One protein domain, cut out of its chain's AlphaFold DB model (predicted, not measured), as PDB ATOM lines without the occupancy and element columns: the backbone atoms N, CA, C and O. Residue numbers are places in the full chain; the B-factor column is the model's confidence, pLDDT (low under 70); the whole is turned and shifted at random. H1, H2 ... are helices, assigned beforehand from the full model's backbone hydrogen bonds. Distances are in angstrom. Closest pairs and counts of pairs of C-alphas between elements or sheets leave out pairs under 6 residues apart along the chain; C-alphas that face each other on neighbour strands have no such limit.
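This is residues 34 to 94 of the 94 residues of an uncharacterized protein of Arachidicoccus ginsenosidivorans (UniProt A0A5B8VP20). The longest helix, H2, and the helix before it, H1, form a narrow V, coming nearest each other towards the ends that their long link joins. The stretch after H2 folds back on the side of H2 away from H1, giving a flat, loosely built domain with H2 in the middle. The printed part has 61 residues with two named helices, H1 then H2, and no named strand; the class is all helix, though under half of the residues, 28 of 61, are in named elements. It is loose, with a radius of gyration of the C-alphas of 13.4 A, and spans 43 by 32 by 12 A.

H2, residues 61 to 76, and H1, residues 38 to 49, are close but not clearly touching, with 2 pairs of C-alphas within 8 A. Their closest C-alphas, those of Leu 48 and Ala 66, are 6.2 A apart. They run opposite ways at a shallow tilt of 26 degrees, and their centres are 13.3 A apart. In both H1 and H2 every O i to N i+4 pair is within hydrogen-bond range. Residues 34 to 43, of which 38 to 43 belong to H1, stand free.

H2 runs from Pro 61, C-alpha at (200.764, 170.334, 79.164), to Leu 76, C-alpha at (194.136, 149.162, 84.998), a length of 22.9 A. H1 runs from Gln 38, C-alpha at (188.129, 147.083, 68.437), to Ser 49, a length of 16.0 A.

The two C-alphas farthest apart, those of Lys 34 and Trp 94, are 43.8 A apart. The printed part has no cut, and the link from H1 to H2, with 11 residues, is long. Residues 77 to 94 hold no named element and run to the chain's last residue. The mean pLDDT of the printed part is 82.4; residue 34 and residues 84 to 94 are under 70.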
ATOM      1  N   LYS A  34     192.152 136.974  71.474       58.31
ATOM      2  CA  LYS A  34     191.083 137.329  72.439       58.31
ATOM      3  C   LYS A  34     191.352 138.569  73.290       58.31
ATOM      4  O   LYS A  34     190.474 138.985  74.042       58.31
ATOM      5  N   THR A  35     192.536 139.161  73.177       71.00
ATOM      6  CA  THR A  35     192.996 140.210  74.102       71.00
ATOM      7  C   THR A  35     192.820 141.619  73.533       71.00
ATOM      8  O   THR A  35     192.593 142.563  74.286       71.00
ATOM      9  N   ILE A  36     192.876 141.781  72.207       81.62
ATOM     10  CA  ILE A  36     192.736 143.083  71.543       81.62
ATOM     11  C   ILE A  36     191.329 143.205  70.957       81.62
ATOM     12  O   ILE A  36     190.962 142.469  70.048       81.62
ATOM     13  N   THR A  37     190.538 144.150  71.465       89.38
ATOM     14  CA  THR A  37     189.182 144.413  70.966       89.38
ATOM     15  C   THR A  37     189.127 145.757  70.248       89.38
ATOM     16  O   THR A  37     189.738 146.737  70.681       89.38
ATOM     17  N   GLN A  38     188.345 145.831  69.167       91.81
ATOM     18  CA  GLN A  38     188.129 147.083  68.437       91.81
ATOM     19  C   GLN A  38     187.592 148.182  69.362       91.81
ATOM     20  O   GLN A  38     188.025 149.324  69.275       91.81
ATOM     21  N   VAL A  39     186.693 147.834  70.287       91.25
ATOM     22  CA  VAL A  39     186.100 148.779  71.245       91.25
ATOM     23  C   VAL A  39     187.172 149.437  72.116       91.25
ATOM     24  O   VAL A  39     187.200 150.664  72.224       91.25
ATOM     25  N   THR A  40     188.079 148.651  72.706       90.44
ATOM     26  CA  THR A  40     189.151 149.187  73.554       90.44
ATOM     27  C   THR A  40     190.122 150.035  72.739       90.44
ATOM     28  O   THR A  40     190.446 151.149  73.150       90.44
ATOM     29  N   THR A  41     190.529 149.569  71.554       92.19
ATOM     30  CA  THR A  41     191.436 150.316  70.670       92.19
ATOM     31  C   THR A  41     190.833 151.644  70.227       92.19
ATOM     32  O   THR A  41     191.491 152.678  70.336       92.19
ATOM     33  N   THR A  42     189.567 151.650  69.801       95.56
ATOM     34  CA  THR A  42     188.857 152.874  69.417       95.56
ATOM     35  C   THR A  42     188.777 153.842  70.589       95.56
ATOM     36  O   THR A  42     189.103 155.010  70.418       95.56
ATOM     37  N   LYS A  43     188.419 153.373  71.792       93.88
ATOM     38  CA  LYS A  43     188.333 154.229  72.986       93.88
ATOM     39  C   LYS A  43     189.678 154.855  73.356       93.88
ATOM     40  O   LYS A  43     189.729 156.035  73.697       93.88
ATOM     41  N   LEU A  44     190.765 154.085  73.300       94.19
ATOM     42  CA  LEU A  44     192.109 154.597  73.573       94.19
ATOM     43  C   LEU A  44     192.537 155.623  72.525       94.19
ATOM     44  O   LEU A  44     193.030 156.690  72.885       94.19
ATOM     45  N   LEU A  45     192.313 155.320  71.245       94.31
ATOM     46  CA  LEU A  45     192.679 156.207  70.151       94.31
ATOM     47  C   LEU A  45     191.916 157.528  70.234       94.31
ATOM     48  O   LEU A  45     192.556 158.572  70.229       94.31
ATOM     49  N   THR A  46     190.590 157.487  70.400       95.50
ATOM     50  CA  THR A  46     189.771 158.702  70.513       95.50
ATOM     51  C   THR A  46     190.126 159.523  71.744       95.50
ATOM     52  O   THR A  46     190.170 160.744  71.659       95.50
ATOM     53  N   THR A  47     190.446 158.880  72.870       94.00
ATOM     54  CA  THR A  47     190.897 159.592  74.078       94.00
ATOM     55  C   THR A  47     192.236 160.295  73.844       94.00
ATOM     56  O   THR A  47     192.408 161.441  74.246       94.00
ATOM     57  N   LEU A  48     193.195 159.630  73.192       94.50
ATOM     58  CA  LEU A  48     194.530 160.186  72.948       94.50
ATOM     59  C   LEU A  48     194.576 161.189  71.788       94.50
ATOM     60  O   LEU A  48     195.532 161.963  71.703       94.50
ATOM     61  N   SER A  49     193.589 161.159  70.890       93.62
ATOM     62  CA  SER A  49     193.451 162.088  69.767       93.62
ATOM     63  C   SER A  49     192.465 163.225  70.028       93.62
ATOM     64  O   SER A  49     192.283 164.057  69.147       93.62
ATOM     65  N   ALA A  50     191.798 163.249  71.184       93.56
ATOM     66  CA  ALA A  50     190.841 164.291  71.521       93.56
ATOM     67  C   ALA A  50     191.527 165.651  71.723       93.56
ATOM     68  O   ALA A  50     192.662 165.733  72.200       93.56
ATOM     69  N   ASP A  51     190.795 166.729  71.435       92.25
ATOM     70  CA  ASP A  51     191.287 168.110  71.556       92.25
ATOM     71  C   ASP A  51     191.737 168.458  72.984       92.25
ATOM     72  O   ASP A  51     192.632 169.278  73.188       92.25
ATOM     73  N   ASN A  52     191.184 167.773  73.991       89.19
ATOM     74  CA  ASN A  52     191.568 167.917  75.398       89.19
ATOM     75  C   ASN A  52     193.038 167.543  75.690       89.19
ATOM     76  O   ASN A  52     193.566 167.909  76.745       89.19
ATOM     77  N   MET A  53     193.697 166.820  74.776       91.81
ATOM     78  CA  MET A  53     195.115 166.486  74.845       91.81
ATOM     79  C   MET A  53     196.008 167.630  74.351       91.81
ATOM     80  O   MET A  53     197.221 167.472  74.412       91.81
ATOM     81  N   GLU A  54     195.451 168.757  73.878       89.56
ATOM     82  CA  GLU A  54     196.145 170.034  73.582       89.56
ATOM     83  C   GLU A  54     197.386 169.915  72.670       89.56
ATOM     84  O   GLU A  54     198.245 170.797  72.627       89.56
ATOM     85  N   GLY A  55     197.505 168.808  71.936       87.38
ATOM     86  CA  GLY A  55     198.712 168.441  71.205       87.38
ATOM     87  C   GLY A  55     199.820 167.847  72.089       87.38
ATOM     88  O   GLY A  55     200.059 168.224  73.234       87.38
ATOM     89  N   ARG A  56     200.573 166.904  71.518       86.81
ATOM     90  CA  ARG A  56     201.575 166.089  72.236       86.81
ATOM     91  C   ARG A  56     203.017 166.503  71.931       86.81
ATOM     92  O   ARG A  56     203.919 165.668  71.929       86.81
ATOM     93  N   LYS A  57     203.237 167.790  71.642       89.62
ATOM     94  CA  LYS A  57     204.592 168.334  71.484       89.62
ATOM     95  C   LYS A  57     205.355 168.166  72.805       89.62
ATOM     96  O   LYS A  57     204.790 168.306  73.887       89.62
ATOM     97  N   ILE A  58     206.645 167.857  72.721       85.25
ATOM     98  CA  ILE A  58     207.504 167.694  73.900       85.25
ATOM     99  C   ILE A  58     207.491 168.993  74.727       85.25
ATOM    100  O   ILE A  58     207.555 170.087  74.168       85.25
ATOM    101  N   GLY A  59     207.372 168.863  76.051       84.31
ATOM    102  CA  GLY A  59     207.331 169.989  76.993       84.31
ATOM    103  C   GLY A  59     205.946 170.615  77.214       84.31
ATOM    104  O   GLY A  59     205.767 171.380  78.157       84.31
ATOM    105  N   THR A  60     204.918 170.277  76.433       87.88
ATOM    106  CA  THR A  60     203.590 170.892  76.613       87.88
ATOM    107  C   THR A  60     202.787 170.270  77.768       87.88
ATOM    108  O   THR A  60     203.067 169.153  78.217       87.88
ATOM    109  N   PRO A  61     201.747 170.955  78.274       89.94
ATOM    110  CA  PRO A  61     200.764 170.334  79.164       89.94
ATOM    111  C   PRO A  61     200.088 169.106  78.538       89.94
ATOM    112  O   PRO A  61     199.868 168.105  79.222       89.94
ATOM    113  N   GLY A  62     199.840 169.145  77.228       92.06
ATOM    114  CA  GLY A  62     199.207 168.067  76.477       92.06
ATOM    115  C   GLY A  62     199.955 166.730  76.508       92.06
ATOM    116  O   GLY A  62     199.347 165.690  76.770       92.06
ATOM    117  N   ILE A  63     201.291 166.728  76.363       91.31
ATOM    118  CA  ILE A  63     202.076 165.483  76.486       91.31
ATOM    119  C   ILE A  63     202.007 164.895  77.907       91.31
ATOM    120  O   ILE A  63     201.947 163.675  78.060       91.31
ATOM    121  N   ARG A  64     201.931 165.737  78.950       90.62
ATOM    122  CA  ARG A  64     201.769 165.273  80.342       90.62
ATOM    123  C   ARG A  64     200.395 164.650  80.577       90.62
ATOM    124  O   ARG A  64     200.310 163.606  81.220       90.62
ATOM    125  N   LYS A  65     199.335 165.241  80.017       91.81
ATOM    126  CA  LYS A  65     197.971 164.687  80.062       91.81
ATOM    127  C   LYS A  65     197.901 163.324  79.372       91.81
ATOM    128  O   LYS A  65     197.430 162.361  79.973       91.81
ATOM    129  N   ALA A  66     198.440 163.217  78.158       92.38
ATOM    130  CA  ALA A  66     198.461 161.959  77.414       92.38
ATOM    131  C   ALA A  66     199.239 160.860  78.159       92.38
ATOM    132  O   ALA A  66     198.773 159.727  78.271       92.38
ATOM    133  N   ALA A  67     200.397 161.198  78.728       91.00
ATOM    134  CA  ALA A  67     201.179 160.263  79.527       91.00
ATOM    135  C   ALA A  67     200.447 159.813  80.803       91.00
ATOM    136  O   ALA A  67     200.512 158.635  81.152       91.00
ATOM    137  N   ALA A  68     199.709 160.708  81.472       90.38
ATOM    138  CA  ALA A  68     198.888 160.349  82.627       90.38
ATOM    139  C   ALA A  68     197.772 159.356  82.256       90.38
ATOM    140  O   ALA A  68     197.562 158.379  82.977       90.38
ATOM    141  N   VAL A  69     197.112 159.552  81.106       92.75
ATOM    142  CA  VAL A  69     196.114 158.604  80.580       92.75
ATOM    143  C   VAL A  69     196.752 157.235  80.335       92.75
ATOM    144  O   VAL A  69     196.230 156.232  80.812       92.75
ATOM    145  N   ILE A  70     197.902 157.173  79.656       91.94
ATOM    146  CA  ILE A  70     198.605 155.908  79.374       91.94
ATOM    147  C   ILE A  70     199.010 155.200  80.674       91.94
ATOM    148  O   ILE A  70     198.767 154.004  80.831       91.94
ATOM    149  N   ALA A  71     199.556 155.939  81.642       89.69
ATOM    150  CA  ALA A  71     199.919 155.391  82.944       89.69
ATOM    151  C   ALA A  71     198.702 154.820  83.691       89.69
ATOM    152  O   ALA A  71     198.807 153.781  84.342       89.69
ATOM    153  N   GLN A  72     197.533 155.459  83.587       90.75
ATOM    154  CA  GLN A  72     196.296 154.927  84.153       90.75
ATOM    155  C   GLN A  72     195.880 153.616  83.477       90.75
ATOM    156  O   GLN A  72     195.508 152.677  84.176       90.75
ATOM    157  N   GLN A  73     195.980 153.514  82.148       92.19
ATOM    158  CA  GLN A  73     195.666 152.270  81.432       92.19
ATOM    159  C   GLN A  73     196.606 151.130  81.828       92.19
ATOM    160  O   GLN A  73     196.150 150.007  82.020       92.19
ATOM    161  N   PHE A  74     197.893 151.415  82.038       90.06
ATOM    162  CA  PHE A  74     198.835 150.423  82.555       90.06
ATOM    163  C   PHE A  74     198.462 149.939  83.956       90.06
ATOM    164  O   PHE A  74     198.450 148.733  84.196       90.06
ATOM    165  N   LYS A  75     198.062 150.845  84.854       89.12
ATOM    166  CA  LYS A  75     197.561 150.462  86.184       89.12
ATOM    167  C   LYS A  75     196.306 149.591  86.095       89.12
ATOM    168  O   LYS A  75     196.220 148.588  86.792       89.12
ATOM    169  N   LEU A  76     195.355 149.949  85.227       90.06
ATOM    170  CA  LEU A  76     194.136 149.162  84.998       90.06
ATOM    171  C   LEU A  76     194.440 147.775  84.415       90.06
ATOM    172  O   LEU A  76     193.742 146.818  84.730       90.06
ATOM    173  N   ALA A  77     195.496 147.660  83.610       88.44
ATOM    174  CA  ALA A  77     195.999 146.390  83.093       88.44
ATOM    175  C   ALA A  77     196.802 145.573  84.129       88.44
ATOM    176  O   ALA A  77     197.280 144.490  83.802       88.44
ATOM    177  N   GLY A  78     196.974 146.073  85.360       88.81
ATOM    178  CA  GLY A  78     197.737 145.402  86.416       88.81
ATOM    179  C   GLY A  78     199.258 145.471  86.236       88.81
ATOM    180  O   GLY A  78     199.984 144.711  86.873       88.81
ATOM    181  N   LEU A  79     199.752 146.365  85.374       86.75
ATOM    182  CA  LEU A  79     201.184 146.543  85.150       86.75
ATOM    183  C   LEU A  79     201.807 147.350  86.288       86.75
ATOM    184  O   LEU A  79     201.318 148.418  86.672       86.75
ATOM    185  N   GLN A  80     202.929 146.847  86.793       84.75
ATOM    186  CA  GLN A  80     203.754 147.559  87.756       84.75
ATOM    187  C   GLN A  80     204.717 148.501  87.017       84.75
ATOM    188  O   GLN A  80     205.182 148.165  85.923       84.75
ATOM    189  N   PRO A  81     205.020 149.684  87.575       81.69
ATOM    190  CA  PRO A  81     206.069 150.538  87.038       81.69
ATOM    191  C   PRO A  81     207.401 149.786  86.992       81.69
ATOM    192  O   PRO A  81     207.725 149.037  87.912       81.69
ATOM    193  N   ALA A  82     208.182 150.009  85.939       78.31
ATOM    194  CA  ALA A  82     209.537 149.485  85.880       78.31
ATOM    195  C   ALA A  82     210.403 150.131  86.972       78.31
ATOM    196  O   ALA A  82     210.344 151.348  87.188       78.31
ATOM    197  N   GLU A  83     211.221 149.320  87.640       74.25
ATOM    198  CA  GLU A  83     212.158 149.805  88.649       74.25
ATOM    199  C   GLU A  83     213.111 150.846  88.039       74.25
ATOM    200  O   GLU A  83     213.642 150.672  86.943       74.25
ATOM    201  N   GLY A  84     213.291 151.974  88.728       63.56
ATOM    202  CA  GLY A  84     214.179 153.055  88.287       63.56
ATOM    203  C   GLY A  84     213.616 154.015  87.227       63.56
ATOM    204  O   GLY A  84     214.274 155.012  86.923       63.56
ATOM    205  N   ILE A  85     212.402 153.800  86.696       60.28
ATOM    206  CA  ILE A  85     211.765 154.729  85.747       60.28
ATOM    207  C   ILE A  85     210.763 155.633  86.478       60.28
ATOM    208  O   ILE A  85     209.624 155.256  86.748       60.28
ATOM    209  N   ALA A  86     211.168 156.873  86.762       56.81
ATOM    210  CA  ALA A  86     210.246 157.915  87.209       56.81
ATOM    211  C   ALA A  86     209.326 158.336  86.045       56.81
ATOM    212  O   ALA A  86     209.799 158.839  85.026       56.81
ATOM    213  N   VAL A  87     208.014 158.125  86.206       60.12
ATOM    214  CA  VAL A  87     206.919 158.531  85.297       60.12
ATOM    215  C   VAL A  87     207.086 159.985  84.869       60.12
ATOM    216  O   VAL A  87     206.651 160.805  85.642       60.12
ATOM    217  N   ILE A  88     207.699 160.319  83.718       58.03
ATOM    218  CA  ILE A  88     207.861 161.659  83.063       58.03
ATOM    219  C   ILE A  88     207.931 162.944  83.940       58.03
ATOM    220  O   ILE A  88     207.852 164.060  83.438       58.03
ATOM    221  N   THR A  89     208.124 162.803  85.242       47.94
ATOM    222  CA  THR A  89     208.219 163.802  86.298       47.94
ATOM    223  C   THR A  89     209.634 163.777  86.843       47.94
ATOM    224  O   THR A  89     209.876 164.235  87.957       47.94
ATOM    225  N   ARG A  90     210.609 163.305  86.047       50.91
ATOM    226  CA  ARG A  90     211.886 164.006  86.075       50.91
ATOM    227  C   ARG A  90     211.528 165.443  85.737       50.91
ATOM    228  O   ARG A  90     211.219 165.757  84.594       50.91
ATOM    229  N   THR A  91     211.459 166.251  86.787       49.06
ATOM    230  CA  THR A  91     211.534 167.702  86.786       49.06
ATOM    231  C   THR A  91     212.723 168.083  85.916       49.06
ATOM    232  O   THR A  91     213.841 168.221  86.399       49.06
ATOM    233  N   LEU A  92     212.516 168.118  84.603       45.25
ATOM    234  CA  LEU A  92     213.442 168.744  83.686       45.25
ATOM    235  C   LEU A  92     213.144 170.236  83.815       45.25
ATOM    236  O   LEU A  92     212.018 170.629  83.503       45.25
ATOM    237  N   PRO A  93     214.086 171.031  84.353       38.53
ATOM    238  CA  PRO A  93     213.912 172.464  84.456       38.53
ATOM    239  C   PRO A  93     213.958 173.027  83.037       38.53
ATOM    240  O   PRO A  93     215.012 173.063  82.403       38.53
ATOM    241  N   TRP A  94     212.798 173.408  82.529       57.69
ATOM    242  CA  TRP A  94     212.660 174.414  81.489       57.69
ATOM    243  C   TRP A  94     211.673 175.452  82.010       57.69
ATOM    244  O   TRP A  94     210.665 175.043  82.631       57.69
TER     245      TRP A  94